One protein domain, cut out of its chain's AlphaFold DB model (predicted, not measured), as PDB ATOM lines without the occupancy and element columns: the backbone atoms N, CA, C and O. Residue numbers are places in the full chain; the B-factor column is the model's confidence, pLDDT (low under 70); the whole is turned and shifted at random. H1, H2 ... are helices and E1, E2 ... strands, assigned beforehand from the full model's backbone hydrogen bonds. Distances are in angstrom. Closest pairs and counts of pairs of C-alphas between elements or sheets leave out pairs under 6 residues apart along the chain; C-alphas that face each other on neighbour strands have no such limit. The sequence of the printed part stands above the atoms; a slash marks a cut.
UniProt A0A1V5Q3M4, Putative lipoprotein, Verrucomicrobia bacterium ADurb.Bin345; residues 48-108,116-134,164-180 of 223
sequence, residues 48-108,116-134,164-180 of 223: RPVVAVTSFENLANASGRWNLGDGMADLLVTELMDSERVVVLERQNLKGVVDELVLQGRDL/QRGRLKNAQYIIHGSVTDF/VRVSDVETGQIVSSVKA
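Overview. This is residues 48 to 108, 116 to 134 and 164 to 180 of the 223 residues of the protein "Putative lipoprotein" of Verrucomicrobia bacterium ADurb.Bin345 (UniProt A0A1V5Q3M4). Picture a twisted sheet of five strands that curls round one helix, H1, on one of its faces, with no named helix on the other face. The second helix, H2, is off the sheet and runs away from it just after the edge strand E2, as an arm that, with the residues up to 108, makes much of the length. The printed part has 97 residues, with named elements in the order E1, H1, E2, H2, E3, E4, E5, and its class is mixed, helices and strands. The sheet's order is E2, E1, E3, E4, E5, and it is mixed: E2, E1 and E3 are parallel, while E4 is antiparallel to both E3 and E5. The whole is only just loose, close to compact, with a radius of gyration of the C-alphas of 15.5 A and spans of 49 by 33 by 26 A.

Along the chain. Start at Arg 48, the first printed residue, and find C-alpha 50 at (206.054, 214.760, 78.705); from there E1 runs over residues 50 to 58, 25.0 A from first to last C-alpha. After a short link, look for H1 at residues 68 to 82, the longest helix by residues, 21.3 A long. A tight link brings you to E2, residues 87 to 90, 10.1 A long, and another to H2, residues 94 to 104, which runs 15.4 A and ends with C-alpha 104 at (202.607, 225.682, 101.696). Past the first cut, E3 takes residues 125 to 134 and is 26.9 A long. Past the second cut, E4 takes residues 164 to 168, 13.6 A long, and E5 takes residues 174 to 180, 17.2 A long, ending with C-alpha 180 at (211.834, 192.687, 77.259).

Arrangement. Begin with the inner strand E1. E2, an edge strand, is its parallel neighbour at 39 degrees; look for N 89 and O 51, 2.8 A apart and within hydrogen-bond range. E3 is its other parallel neighbour, at 24 degrees; here N 127 and O 52 are within range at 2.8 A, and so are N 131 and O 57 at 2.8 A. Next, E4 is antiparallel to E3 at 162 degrees, with N 165 and O 128 within range at 2.8 A. E4 and E5 form a hairpin at 170 degrees, with N 178 and O 164 within range at 2.8 A; E5 is the other edge strand. H1 is on the sheet, which curls round it, and the two make two layers, a helix on one face of a sheet. The closest C-alphas of H1 and E1 are those of Gly 69 and Phe 56, 4.2 A apart; those of H1 and E2 are Met 81 and Val 88, 6.7 A apart. E1, H1 and E2 make a strand-helix-strand unit, two parallel neighbour strands with a helix between them in the chain, and its crossover is right-handed. H2 is not on the sheet, and it is apart from H1, E1, E4 and E5. In both H1 and H2 every O i to N i+4 pair is within hydrogen-bond range.

Size, cuts and confidence. To see the full reach, go from C-alpha 107 to C-alpha 133, the two farthest apart at 49.6 A. Residues 109 to 115 are not printed, and C-alphas 108 and 116 are 16.4 A apart across that cut; residues 135 to 163 are not printed either, with 15.2 A between C-alphas 134 and 164. Of the links that are printed whole, none is long. The mean pLDDT of the printed part is 88.7, and the model's confidence is low, under 70, at residues 61 to 66.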
ATOM      1  N   ARG A  48     210.110 218.588  74.186       88.94
ATOM      2  CA  ARG A  48     210.300 217.199  74.608       88.94
ATOM      3  C   ARG A  48     208.956 216.657  75.112       88.94
ATOM      4  O   ARG A  48     208.342 217.337  75.948       88.94
ATOM      5  N   PRO A  49     208.492 215.488  74.633       92.25
ATOM      6  CA  PRO A  49     207.228 214.922  75.080       92.25
ATOM      7  C   PRO A  49     207.288 214.675  76.586       92.25
ATOM      8  O   PRO A  49     208.343 214.356  77.143       92.25
ATOM      9  N   VAL A  50     206.155 214.884  77.251       94.56
ATOM     10  CA  VAL A  50     206.054 214.760  78.705       94.56
ATOM     11  C   VAL A  50     205.472 213.404  79.034       94.56
ATOM     12  O   VAL A  50     204.328 213.115  78.685       94.56
ATOM     13  N   VAL A  51     206.259 212.587  79.716       95.44
ATOM     14  CA  VAL A  51     205.944 211.190  79.969       95.44
ATOM     15  C   VAL A  51     205.881 210.964  81.466       95.44
ATOM     16  O   VAL A  51     206.806 211.314  82.191       95.44
ATOM     17  N   ALA A  52     204.783 210.387  81.932       95.69
ATOM     18  CA  ALA A  52     204.638 209.953  83.307       95.69
ATOM     19  C   ALA A  52     204.978 208.469  83.439       95.69
ATOM     20  O   ALA A  52     204.465 207.666  82.670       95.69
ATOM     21  N   VAL A  53     205.788 208.102  84.428       95.00
ATOM     22  CA  VAL A  53     206.067 206.696  84.754       95.00
ATOM     23  C   VAL A  53     205.320 206.334  86.034       95.00
ATOM     24  O   VAL A  53     205.368 207.075  87.024       95.00
ATOM     25  N   THR A  54     204.580 205.227  85.997       93.75
ATOM     26  CA  THR A  54     203.960 204.625  87.184       93.75
ATOM     27  C   THR A  54     204.800 203.465  87.698       93.75
ATOM     28  O   THR A  54     205.644 202.941  86.972       93.75
ATOM     29  N   SER A  55     204.518 203.020  88.922       90.56
ATOM     30  CA  SER A  55     205.057 201.760  89.430       90.56
ATOM     31  C   SER A  55     204.692 200.600  88.505       90.56
ATOM     32  O   SER A  55     203.679 200.637  87.787       90.56
ATOM     33  N   PHE A  56     205.556 199.587  88.480       91.62
ATOM     34  CA  PHE A  56     205.312 198.386  87.696       91.62
ATOM     35  C   PHE A  56     204.598 197.346  88.545       91.62
ATOM     36  O   PHE A  56     204.921 197.132  89.709       91.62
ATOM     37  N   GLU A  57     203.637 196.661  87.943       90.69
ATOM     38  CA  GLU A  57     202.925 195.581  88.608       90.69
ATOM     39  C   GLU A  57     203.808 194.332  88.680       90.69
ATOM     40  O   GLU A  57     204.347 193.880  87.667       90.69
ATOM     41  N   ASN A  58     203.963 193.750  89.868       88.81
ATOM     42  CA  ASN A  58     204.672 192.485  90.018       88.81
ATOM     43  C   ASN A  58     203.707 191.315  89.781       88.81
ATOM     44  O   ASN A  58     202.956 190.934  90.674       88.81
ATOM     45  N   LEU A  59     203.741 190.753  88.572       85.19
ATOM     46  CA  LEU A  59     203.000 189.546  88.194       85.19
ATOM     47  C   LEU A  59     203.858 188.278  88.313       85.19
ATOM     48  O   LEU A  59     203.364 187.174  88.086       85.19
ATOM     49  N   ALA A  60     205.145 188.418  88.634       79.69
ATOM     50  CA  ALA A  60     206.021 187.287  88.865       79.69
ATOM     51  C   ALA A  60     205.711 186.649  90.226       79.69
ATOM     52  O   ALA A  60     205.345 187.327  91.184       79.69
ATOM     53  N   ASN A  61     205.960 185.343  90.357       68.56
ATOM     54  CA  ASN A  61     205.849 184.627  91.636       68.56
ATOM     55  C   ASN A  61     207.017 184.945  92.601       68.56
ATOM     56  O   ASN A  61     207.453 184.109  93.390       68.56
ATOM     57  N   ALA A  62     207.572 186.151  92.494       64.19
ATOM     58  CA  ALA A  62     208.643 186.665  93.323       64.19
ATOM     59  C   ALA A  62     208.028 187.400  94.516       64.19
ATOM     60  O   ALA A  62     207.865 188.621  94.508       64.19
ATOM     61  N   SER A  63     207.652 186.638  95.542       56.00
ATOM     62  CA  SER A  63     207.193 187.158  96.831       56.00
ATOM     63  C   SER A  63     208.397 187.406  97.744       56.00
ATOM     64  O   SER A  63     208.771 186.595  98.588       56.00
ATOM     65  N   GLY A  64     209.065 188.539  97.535       62.06
ATOM     66  CA  GLY A  64     210.169 189.001  98.377       62.06
ATOM     67  C   GLY A  64     209.787 190.215  99.222       62.06
ATOM     68  O   GLY A  64     208.791 190.884  98.968       62.06
ATOM     69  N   ARG A  65     210.640 190.562 100.196       56.41
ATOM     70  CA  ARG A  65     210.596 191.870 100.887       56.41
ATOM     71  C   ARG A  65     210.889 193.057  99.957       56.41
ATOM     72  O   ARG A  65     210.714 194.198 100.369       56.41
ATOM     73  N   TRP A  66     211.386 192.799  98.748       66.25
ATOM     74  CA  TRP A  66     211.788 193.825  97.794       66.25
ATOM     75  C   TRP A  66     210.618 194.205  96.889       66.25
ATOM     76  O   TRP A  66     210.004 193.332  96.275       66.25
ATOM     77  N   ASN A  67     210.344 195.504  96.763       81.00
ATOM     78  CA  ASN A  67     209.423 195.996  95.748       81.00
ATOM     79  C   ASN A  67     210.100 195.975  94.367       81.00
ATOM     80  O   ASN A  67     210.716 196.948  93.936       81.00
ATOM     81  N   LEU A  68     210.031 194.818  93.706       85.56
ATOM     82  CA  LEU A  68     210.613 194.595  92.382       85.56
ATOM     83  C   LEU A  68     210.006 195.525  91.323       85.56
ATOM     84  O   LEU A  68     210.710 195.978  90.427       85.56
ATOM     85  N   GLY A  69     208.708 195.811  91.434       88.62
ATOM     86  CA  GLY A  69     207.997 196.688  90.512       88.62
ATOM     87  C   GLY A  69     208.530 198.117  90.547       88.62
ATOM     88  O   GLY A  69     208.925 198.653  89.512       88.62
ATOM     89  N   ASP A  70     208.603 198.702  91.742       88.62
ATOM     90  CA  ASP A  70     209.109 200.067  91.929       88.62
ATOM     91  C   ASP A  70     210.581 200.174  91.512       88.62
ATOM     92  O   ASP A  70     210.941 201.064  90.748       88.62
ATOM     93  N   GLY A  71     211.419 199.203  91.897       89.38
ATOM     94  CA  GLY A  71     212.832 199.208  91.508       89.38
ATOM     95  C   GLY A  71     213.041 199.170  89.989       89.38
ATOM     96  O   GLY A  71     213.917 199.852  89.462       89.38
ATOM     97  N   MET A  72     212.219 198.415  89.255       89.25
ATOM     98  CA  MET A  72     212.281 198.392  87.788       89.25
ATOM     99  C   MET A  72     211.743 199.685  87.157       89.25
ATOM    100  O   MET A  72     212.254 200.107  86.118       89.25
ATOM    101  N   ALA A  73     210.741 200.321  87.772       92.00
ATOM    102  CA  ALA A  73     210.245 201.622  87.335       92.00
ATOM    103  C   ALA A  73     211.313 202.717  87.518       92.00
ATOM    104  O   ALA A  73     211.529 203.502  86.596       92.00
ATOM    105  N   ASP A  74     212.041 202.714  88.639       91.69
ATOM    106  CA  ASP A  74     213.139 203.651  88.923       91.69
ATOM    107  C   ASP A  74     214.296 203.515  87.926       91.69
ATOM    108  O   ASP A  74     214.837 204.513  87.436       91.69
ATOM    109  N   LEU A  75     214.651 202.276  87.567       91.38
ATOM    110  CA  LEU A  75     215.641 202.020  86.519       91.38
ATOM    111  C   LEU A  75     215.186 202.594  85.173       91.38
ATOM    112  O   LEU A  75     215.970 203.244  84.488       91.38
ATOM    113  N   LEU A  76     213.912 202.417  84.806       92.44
ATOM    114  CA  LEU A  76     213.392 203.007  83.574       92.44
ATOM    115  C   LEU A  76     213.392 204.541  83.625       92.44
ATOM    116  O   LEU A  76     213.739 205.175  82.632       92.44
ATOM    117  N   VAL A  77     213.002 205.144  84.751       93.56
ATOM    118  CA  VAL A  77     213.049 206.605  84.938       93.56
ATOM    119  C   VAL A  77     214.470 207.122  84.720       93.56
ATOM    120  O   VAL A  77     214.646 208.072  83.960       93.56
ATOM    121  N   THR A  78     215.465 206.455  85.310       93.44
ATOM    122  CA  THR A  78     216.888 206.798  85.170       93.44
ATOM    123  C   THR A  78     217.317 206.772  83.702       93.44
ATOM    124  O   THR A  78     217.784 207.780  83.180       93.44
ATOM    125  N   GLU A  79     217.045 205.678  82.988       92.44
ATOM    126  CA  GLU A  79     217.392 205.544  81.565       92.44
ATOM    127  C   GLU A  79     216.673 206.576  80.676       92.44
ATOM    128  O   GLU A  79     217.237 207.111  79.716       92.44
ATOM    129  N   LEU A  80     215.412 206.904  80.985       92.56
ATOM    130  CA  LEU A  80     214.668 207.935  80.258       92.56
ATOM    131  C   LEU A  80     215.237 209.335  80.505       92.56
ATOM    132  O   LEU A  80     215.285 210.134  79.565       92.56
ATOM    133  N   MET A  81     215.667 209.629  81.733       91.75
ATOM    134  CA  MET A  81     216.326 210.887  82.078       91.75
ATOM    135  C   MET A  81     217.685 211.012  81.388       91.75
ATOM    136  O   MET A  81     217.924 212.030  80.737       91.75
ATOM    137  N   ASP A  82     218.503 209.959  81.432       92.69
ATOM    138  CA  ASP A  82     219.818 209.894  80.779       92.69
ATOM    139  C   ASP A  82     219.719 210.036  79.257       92.69
ATOM    140  O   ASP A  82     220.611 210.576  78.602       92.69
ATOM    141  N   SER A  83     218.603 209.600  78.664       89.31
ATOM    142  CA  SER A  83     218.369 209.781  77.232       89.31
ATOM    143  C   SER A  83     218.199 211.248  76.816       89.31
ATOM    144  O   SER A  83     218.323 211.548  75.627       89.31
ATOM    145  N   GLU A  84     217.835 212.138  77.751       88.31
ATOM    146  CA  GLU A  84     217.488 213.560  77.574       88.31
ATOM    147  C   GLU A  84     216.390 213.872  76.532       88.31
ATOM    148  O   GLU A  84     216.070 215.037  76.261       88.31
ATOM    149  N   ARG A  85     215.757 212.842  75.957       88.62
ATOM    150  CA  ARG A  85     214.791 212.962  74.851       88.62
ATOM    151  C   ARG A  85     213.385 213.328  75.309       88.62
ATOM    152  O   ARG A  85     212.603 213.835  74.508       88.62
ATOM    153  N   VAL A  86     213.060 213.087  76.577       92.44
ATOM    154  CA  VAL A  86     211.715 213.258  77.142       92.44
ATOM    155  C   VAL A  86     211.771 214.039  78.454       92.44
ATOM    156  O   VAL A  86     212.818 214.133  79.088       92.44
ATOM    157  N   VAL A  87     210.648 214.628  78.868       93.38
ATOM    158  CA  VAL A  87     210.495 215.145  80.236       93.38
ATOM    159  C   VAL A  87     209.774 214.090  81.052       93.38
ATOM    160  O   VAL A  87     208.608 213.807  80.779       93.38
ATOM    161  N   VAL A  88     210.458 213.536  82.045       94.25
ATOM    162  CA  VAL A  88     209.911 212.485  82.903       94.25
ATOM    163  C   VAL A  88     209.165 213.103  84.084       94.25
ATOM    164  O   VAL A  88     209.628 214.068  84.691       94.25
ATOM    165  N   LEU A  89     207.988 212.560  84.388       93.38
ATOM    166  CA  LEU A  89     207.200 212.854  85.579       93.38
ATOM    167  C   LEU A  89     207.013 211.564  86.381       93.38
ATOM    168  O   LEU A  89     206.427 210.598  85.894       93.38
ATOM    169  N   GLU A  90     207.449 211.551  87.630       89.44
ATOM    170  CA  GLU A  90     207.221 210.412  88.518       89.44
ATOM    171  C   GLU A  90     205.834 210.502  89.150       89.44
ATOM    172  O   GLU A  90     205.509 211.477  89.830       89.44
ATOM    173  N   ARG A  91     204.992 209.485  88.945       87.00
ATOM    174  CA  ARG A  91     203.660 209.449  89.573       87.00
ATOM    175  C   ARG A  91     203.676 208.823  90.961       87.00
ATOM    176  O   ARG A  91     202.882 209.243  91.795       87.00
ATOM    177  N   GLN A  92     204.605 207.904  91.221       82.81
ATOM    178  CA  GLN A  92     204.770 207.259  92.529       82.81
ATOM    179  C   GLN A  92     205.079 208.273  93.644       82.81
ATOM    180  O   GLN A  92     204.445 208.261  94.695       82.81
ATOM    181  N   ASN A  93     205.962 209.237  93.365       82.88
ATOM    182  CA  ASN A  93     206.419 210.234  94.336       82.88
ATOM    183  C   ASN A  93     205.623 211.551  94.281       82.88
ATOM    184  O   ASN A  93     205.836 212.450  95.096       82.88
ATOM    185  N   LEU A  94     204.654 211.671  93.364       89.44
ATOM    186  CA  LEU A  94     203.858 212.890  93.191       89.44
ATOM    187  C   LEU A  94     203.057 213.251  94.447       89.44
ATOM    188  O   LEU A  94     202.835 214.432  94.708       89.44
ATOM    189  N   LYS A  95     202.642 212.256  95.241       89.44
ATOM    190  CA  LYS A  95     201.887 212.490  96.474       89.44
ATOM    191  C   LYS A  95     202.656 213.376  97.458       89.44
ATOM    192  O   LYS A  95     202.077 214.334  97.952       89.44
ATOM    193  N   GLY A  96     203.945 213.116  97.681       90.06
ATOM    194  CA  GLY A  96     204.765 213.937  98.582       90.06
ATOM    195  C   GLY A  96     204.881 215.387  98.106       90.06
ATOM    196  O   GLY A  96     204.761 216.314  98.902       90.06
ATOM    197  N   VAL A  97     205.015 215.592  96.791       90.00
ATOM    198  CA  VAL A  97     205.036 216.935  96.184       90.00
ATOM    199  C   VAL A  97     203.698 217.648  96.372       90.00
ATOM    200  O   VAL A  97     203.665 218.824  96.724       90.00
ATOM    201  N   VAL A  98     202.579 216.955  96.150       91.62
ATOM    202  CA  VAL A  98     201.238 217.523  96.351       91.62
ATOM    203  C   VAL A  98     200.996 217.851  97.822       91.62
ATOM    204  O   VAL A  98     200.483 218.929  98.117       91.62
ATOM    205  N   ASP A  99     201.387 216.964  98.736       92.50
ATOM    206  CA  ASP A  99     201.243 217.170 100.176       92.50
ATOM    207  C   ASP A  99     202.037 218.415 100.626       92.50
ATOM    208  O   ASP A  99     201.490 219.260 101.334       92.50
ATOM    209  N   GLU A 100     203.262 218.614 100.127       91.00
ATOM    210  CA  GLU A 100     204.058 219.830 100.365       91.00
ATOM    211  C   GLU A 100     203.387 221.090  99.791       91.00
ATOM    212  O   GLU A 100     203.271 222.107 100.476       91.00
ATOM    213  N   LEU A 101     202.855 221.034  98.563       90.81
ATOM    214  CA  LEU A 101     202.106 222.158  97.978       90.81
ATOM    215  C   LEU A 101     200.857 222.514  98.803       90.81
ATOM    216  O   LEU A 101     200.496 223.689  98.918       90.81
ATOM    217  N   VAL A 102     200.191 221.517  99.393       90.31
ATOM    218  CA  VAL A 102     199.055 221.720 100.302       90.31
ATOM    219  C   VAL A 102     199.515 222.354 101.615       90.31
ATOM    220  O   VAL A 102     198.845 223.269 102.101       90.31
ATOM    221  N   LEU A 103     200.642 221.911 102.179       90.50
ATOM    222  CA  LEU A 103     201.233 222.491 103.387       90.50
ATOM    223  C   LEU A 103     201.603 223.964 103.178       90.50
ATOM    224  O   LEU A 103     201.177 224.803 103.971       90.50
ATOM    225  N   GLN A 104     202.270 224.300 102.071       88.75
ATOM    226  CA  GLN A 104     202.607 225.682 101.696       88.75
ATOM    227  C   GLN A 104     201.378 226.587 101.542       88.75
ATOM    228  O   GLN A 104     201.471 227.805 101.699       88.75
ATOM    229  N   GLY A 105     200.216 226.006 101.234       85.19
ATOM    230  CA  GLY A 105     198.948 226.724 101.148       85.19
ATOM    231  C   GLY A 105     198.355 227.134 102.498       85.19
ATOM    232  O   GLY A 105     197.407 227.916 102.507       85.19
ATOM    233  N   ARG A 106     198.876 226.618 103.619       87.06
ATOM    234  CA  ARG A 106     198.412 226.937 104.979       87.06
ATOM    235  C   ARG A 106     199.116 228.180 105.528       87.06
ATOM    236  O   ARG A 106     200.209 228.541 105.097       87.06
ATOM    237  N   ASP A 107     198.531 228.798 106.549       85.69
ATOM    238  CA  ASP A 107     199.068 230.017 107.181       85.69
ATOM    239  C   ASP A 107     200.277 229.781 108.101       85.69
ATOM    240  O   ASP A 107     200.781 230.712 108.720       85.69
ATOM    241  N   LEU A 108     200.781 228.546 108.156       86.44
ATOM    242  CA  LEU A 108     201.951 228.175 108.954       86.44
ATOM    243  C   LEU A 108     203.288 228.493 108.261       86.44
ATOM    244  O   LEU A 108     204.315 228.562 108.928       86.44
ATOM    245  N   GLN A 116     202.343 228.920  93.014       84.56
ATOM    246  CA  GLN A 116     200.951 229.107  92.598       84.56
ATOM    247  C   GLN A 116     200.300 227.749  92.296       84.56
ATOM    248  O   GLN A 116     200.925 226.861  91.714       84.56
ATOM    249  N   ARG A 117     199.018 227.589  92.646       83.88
ATOM    250  CA  ARG A 117     198.259 226.376  92.301       83.88
ATOM    251  C   ARG A 117     198.156 226.214  90.777       83.88
ATOM    252  O   ARG A 117     198.195 227.192  90.037       83.88
ATOM    253  N   GLY A 118     198.029 224.968  90.315       84.38
ATOM    254  CA  GLY A 118     197.869 224.650  88.887       84.38
ATOM    255  C   GLY A 118     199.161 224.682  88.060       84.38
ATOM    256  O   GLY A 118     199.101 224.663  86.837       84.38
ATOM    257  N   ARG A 119     200.334 224.731  88.702       87.38
ATOM    258  CA  ARG A 119     201.645 224.740  88.022       87.38
ATOM    259  C   ARG A 119     202.254 223.351  87.797       87.38
ATOM    260  O   ARG A 119     203.308 223.257  87.172       87.38
ATOM    261  N   LEU A 120     201.623 222.285  88.296       88.31
ATOM    262  CA  LEU A 120     202.072 220.916  88.040       88.31
ATOM    263  C   LEU A 120     201.928 220.585  86.553       88.31
ATOM    264  O   LEU A 120     200.923 220.909  85.923       88.31
ATOM    265  N   LYS A 121     202.950 219.942  85.992       89.94
ATOM    266  CA  LYS A 121     202.983 219.618  84.568       89.94
ATOM    267  C   LYS A 121     202.042 218.452  84.260       89.94
ATOM    268  O   LYS A 121     202.062 217.434  84.950       89.94
ATOM    269  N   ASN A 122     201.269 218.578  83.186       91.62
ATOM    270  CA  ASN A 122     200.460 217.479  82.663       91.62
ATOM    271  C   ASN A 122     201.344 216.498  81.883       91.62
ATOM    272  O   ASN A 122     202.265 216.912  81.176       91.62
ATOM    273  N   ALA A 123     201.055 215.203  82.013       94.19
ATOM    274  CA  ALA A 123     201.670 214.177  81.178       94.19
ATOM    275  C   ALA A 123     200.866 214.033  79.884       94.19
ATOM    276  O   ALA A 123     199.641 214.065  79.935       94.19
ATOM    277  N   GLN A 124     201.557 213.864  78.760       94.44
ATOM    278  CA  GLN A 124     200.947 213.540  77.464       94.44
ATOM    279  C   GLN A 124     200.822 212.023  77.304       94.44
ATOM    280  O   GLN A 124     199.820 211.519  76.807       94.44
ATOM    281  N   TYR A 125     201.827 211.300  77.802       95.75
ATOM    282  CA  TYR A 125     201.864 209.845  77.802       95.75
ATOM    283  C   TYR A 125     202.054 209.312  79.213       95.75
ATOM    284  O   TYR A 125     202.757 209.922  80.024       95.75
ATOM    285  N   ILE A 126     201.471 208.152  79.492       95.25
ATOM    286  CA  ILE A 126     201.743 207.384  80.704       95.25
ATOM    287  C   ILE A 126     202.373 206.053  80.313       95.25
ATOM    288  O   ILE A 126     201.897 205.358  79.418       95.25
ATOM    289  N   ILE A 127     203.457 205.713  80.999       95.88
ATOM    290  CA  ILE A 127     204.121 204.425  80.921       95.88
ATOM    291  C   ILE A 127     203.664 203.573  82.097       95.88
ATOM    292  O   ILE A 127     203.841 203.952  83.256       95.88
ATOM    293  N   HIS A 128     203.148 202.397  81.766       93.44
ATOM    294  CA  HIS A 128     202.796 201.344  82.704       93.44
ATOM    295  C   HIS A 128     203.629 200.103  82.409       93.44
ATOM    296  O   HIS A 128     203.803 199.736  81.246       93.44
ATOM    297  N   GLY A 129     204.115 199.429  83.445       92.94
ATOM    298  CA  GLY A 129     204.877 198.197  83.292       92.94
ATOM    299  C   GLY A 129     204.319 197.064  84.134       92.94
ATOM    300  O   GLY A 129     203.663 197.295  85.146       92.94
ATOM    301  N   SER A 130     204.592 195.835  83.718       93.44
ATOM    302  CA  SER A 130     204.378 194.648  84.532       93.44
ATOM    303  C   SER A 130     205.579 193.715  84.435       93.44
ATOM    304  O   SER A 130     206.063 193.408  83.344       93.44
ATOM    305  N   VAL A 131     206.072 193.264  85.583       90.12
ATOM    306  CA  VAL A 131     207.129 192.258  85.692       90.12
ATOM    307  C   VAL A 131     206.458 190.893  85.630       90.12
ATOM    308  O   VAL A 131     205.731 190.520  86.541       90.12
ATOM    309  N   THR A 132     206.635 190.178  84.522       87.88
ATOM    310  CA  THR A 132     205.899 188.940  84.218       87.88
ATOM    311  C   THR A 132     206.641 187.671  84.607       87.88
ATOM    312  O   THR A 132     206.012 186.638  84.792       87.88
ATOM    313  N   ASP A 133     207.968 187.723  84.694       82.56
ATOM    314  CA  ASP A 133     208.779 186.601  85.165       82.56
ATOM    315  C   ASP A 133     209.956 187.154  85.960       82.56
ATOM    316  O   ASP A 133     210.614 188.107  85.539       82.56
ATOM    317  N   PHE A 134     210.198 186.547  87.110       80.88
ATOM    318  CA  PHE A 134     211.372 186.773  87.922       80.88
ATOM    319  C   PHE A 134     211.718 185.445  88.580       80.88
ATOM    320  O   PHE A 134     211.003 184.967  89.460       80.88
ATOM    321  N   VAL A 164     206.196 196.597  79.048       94.38
ATOM    322  CA  VAL A 164     205.980 198.037  79.201       94.38
ATOM    323  C   VAL A 164     205.001 198.507  78.136       94.38
ATOM    324  O   VAL A 164     205.135 198.158  76.966       94.38
ATOM    325  N   ARG A 165     204.008 199.299  78.527       95.31
ATOM    326  CA  ARG A 165     202.994 199.890  77.652       95.31
ATOM    327  C   ARG A 165     203.021 201.399  77.803       95.31
ATOM    328  O   ARG A 165     203.152 201.909  78.910       95.31
ATOM    329  N   VAL A 166     202.871 202.090  76.684       95.81
ATOM    330  CA  VAL A 166     202.749 203.543  76.628       95.81
ATOM    331  C   VAL A 166     201.337 203.863  76.171       95.81
ATOM    332  O   VAL A 166     200.930 203.420  75.095       95.81
ATOM    333  N   SER A 167     200.611 204.621  76.980       95.62
ATOM    334  CA  SER A 167     199.252 205.067  76.692       95.62
ATOM    335  C   SER A 167     199.216 206.578  76.531       95.62
ATOM    336  O   SER A 167     199.863 207.306  77.284       95.62
ATOM    337  N   ASP A 168     198.458 207.044  75.551       95.12
ATOM    338  CA  ASP A 168     198.117 208.449  75.374       95.12
ATOM    339  C   ASP A 168     197.047 208.855  76.402       95.12
ATOM    340  O   ASP A 168     196.061 208.140  76.597       95.12
ATOM    341  N   VAL A 169     197.264 209.969  77.106       94.62
ATOM    342  CA  VAL A 169     196.387 210.409  78.209       94.62
ATOM    343  C   VAL A 169     195.080 211.014  77.708       94.62
ATOM    344  O   VAL A 169     194.067 210.917  78.395       94.62
ATOM    345  N   GLU A 170     195.087 211.641  76.534       93.44
ATOM    346  CA  GLU A 170     193.912 212.329  75.993       93.44
ATOM    347  C   GLU A 170     192.901 211.327  75.432       93.44
ATOM    348  O   GLU A 170     191.696 211.471  75.630       93.44
ATOM    349  N   THR A 171     193.395 210.291  74.756       94.75
ATOM    350  CA  THR A 171     192.561 209.293  74.069       94.75
ATOM    351  C   THR A 171     192.397 207.987  74.844       94.75
ATOM    352  O   THR A 171     191.484 207.212  74.562       94.75
ATOM    353  N   GLY A 172     193.293 207.697  75.793       91.81
ATOM    354  CA  GLY A 172     193.381 206.397  76.458       91.81
ATOM    355  C   GLY A 172     193.939 205.276  75.570       91.81
ATOM    356  O   GLY A 172     193.965 204.116  75.987       91.81
ATOM    357  N   GLN A 173     194.391 205.582  74.348       93.19
ATOM    358  CA  GLN A 173     194.912 204.589  73.415       93.19
ATOM    359  C   GLN A 173     196.317 204.126  73.821       93.19
ATOM    360  O   GLN A 173     197.201 204.935  74.095       93.19
ATOM    361  N   ILE A 174     196.565 202.813  73.770       92.69
ATOM    362  CA  ILE A 174     197.924 202.266  73.869       92.69
ATOM    363  C   ILE A 174     198.645 202.541  72.547       92.69
ATOM    364  O   ILE A 174     198.327 201.940  71.520       92.69
ATOM    365  N   VAL A 175     199.621 203.445  72.577       93.25
ATOM    366  CA  VAL A 175     200.400 203.852  71.398       93.25
ATOM    367  C   VAL A 175     201.587 202.930  71.140       93.25
ATOM    368  O   VAL A 175     202.040 202.803  70.006       93.25
ATOM    369  N   SER A 176     202.105 202.273  72.181       91.31
ATOM    370  CA  SER A 176     203.222 201.337  72.058       91.31
ATOM    371  C   SER A 176     203.222 200.305  73.180       91.31
ATOM    372  O   SER A 176     202.763 200.563  74.292       91.31
ATOM    373  N   SER A 177     203.754 199.123  72.886       91.38
ATOM    374  CA  SER A 177     203.940 198.041  73.846       91.38
ATOM    375  C   SER A 177     205.239 197.315  73.531       91.38
ATOM    376  O   SER A 177     205.453 196.870  72.403       91.38
ATOM    377  N   VAL A 178     206.111 197.202  74.524       90.81
ATOM    378  CA  VAL A 178     207.430 196.582  74.410       90.81
ATOM    379  C   VAL A 178     207.530 195.469  75.437       90.81
ATOM    380  O   VAL A 178     207.219 195.654  76.611       90.81
ATOM    381  N   LYS A 179     207.982 194.299  74.995       89.38
ATOM    382  CA  LYS A 179     208.314 193.178  75.876       89.38
ATOM    383  C   LYS A 179     209.825 193.003  75.884       89.38
ATOM    384  O   LYS A 179     210.431 192.914  74.818       89.38
ATOM    385  N   ALA A 180     210.414 192.935  77.067       85.88
ATOM    386  CA  ALA A 180     211.834 192.687  77.259       85.88
ATOM    387  C   ALA A 180     212.009 191.494  78.199       85.88
ATOM    388  O   ALA A 180     211.379 191.434  79.250       85.88
TER     389      ALA A 180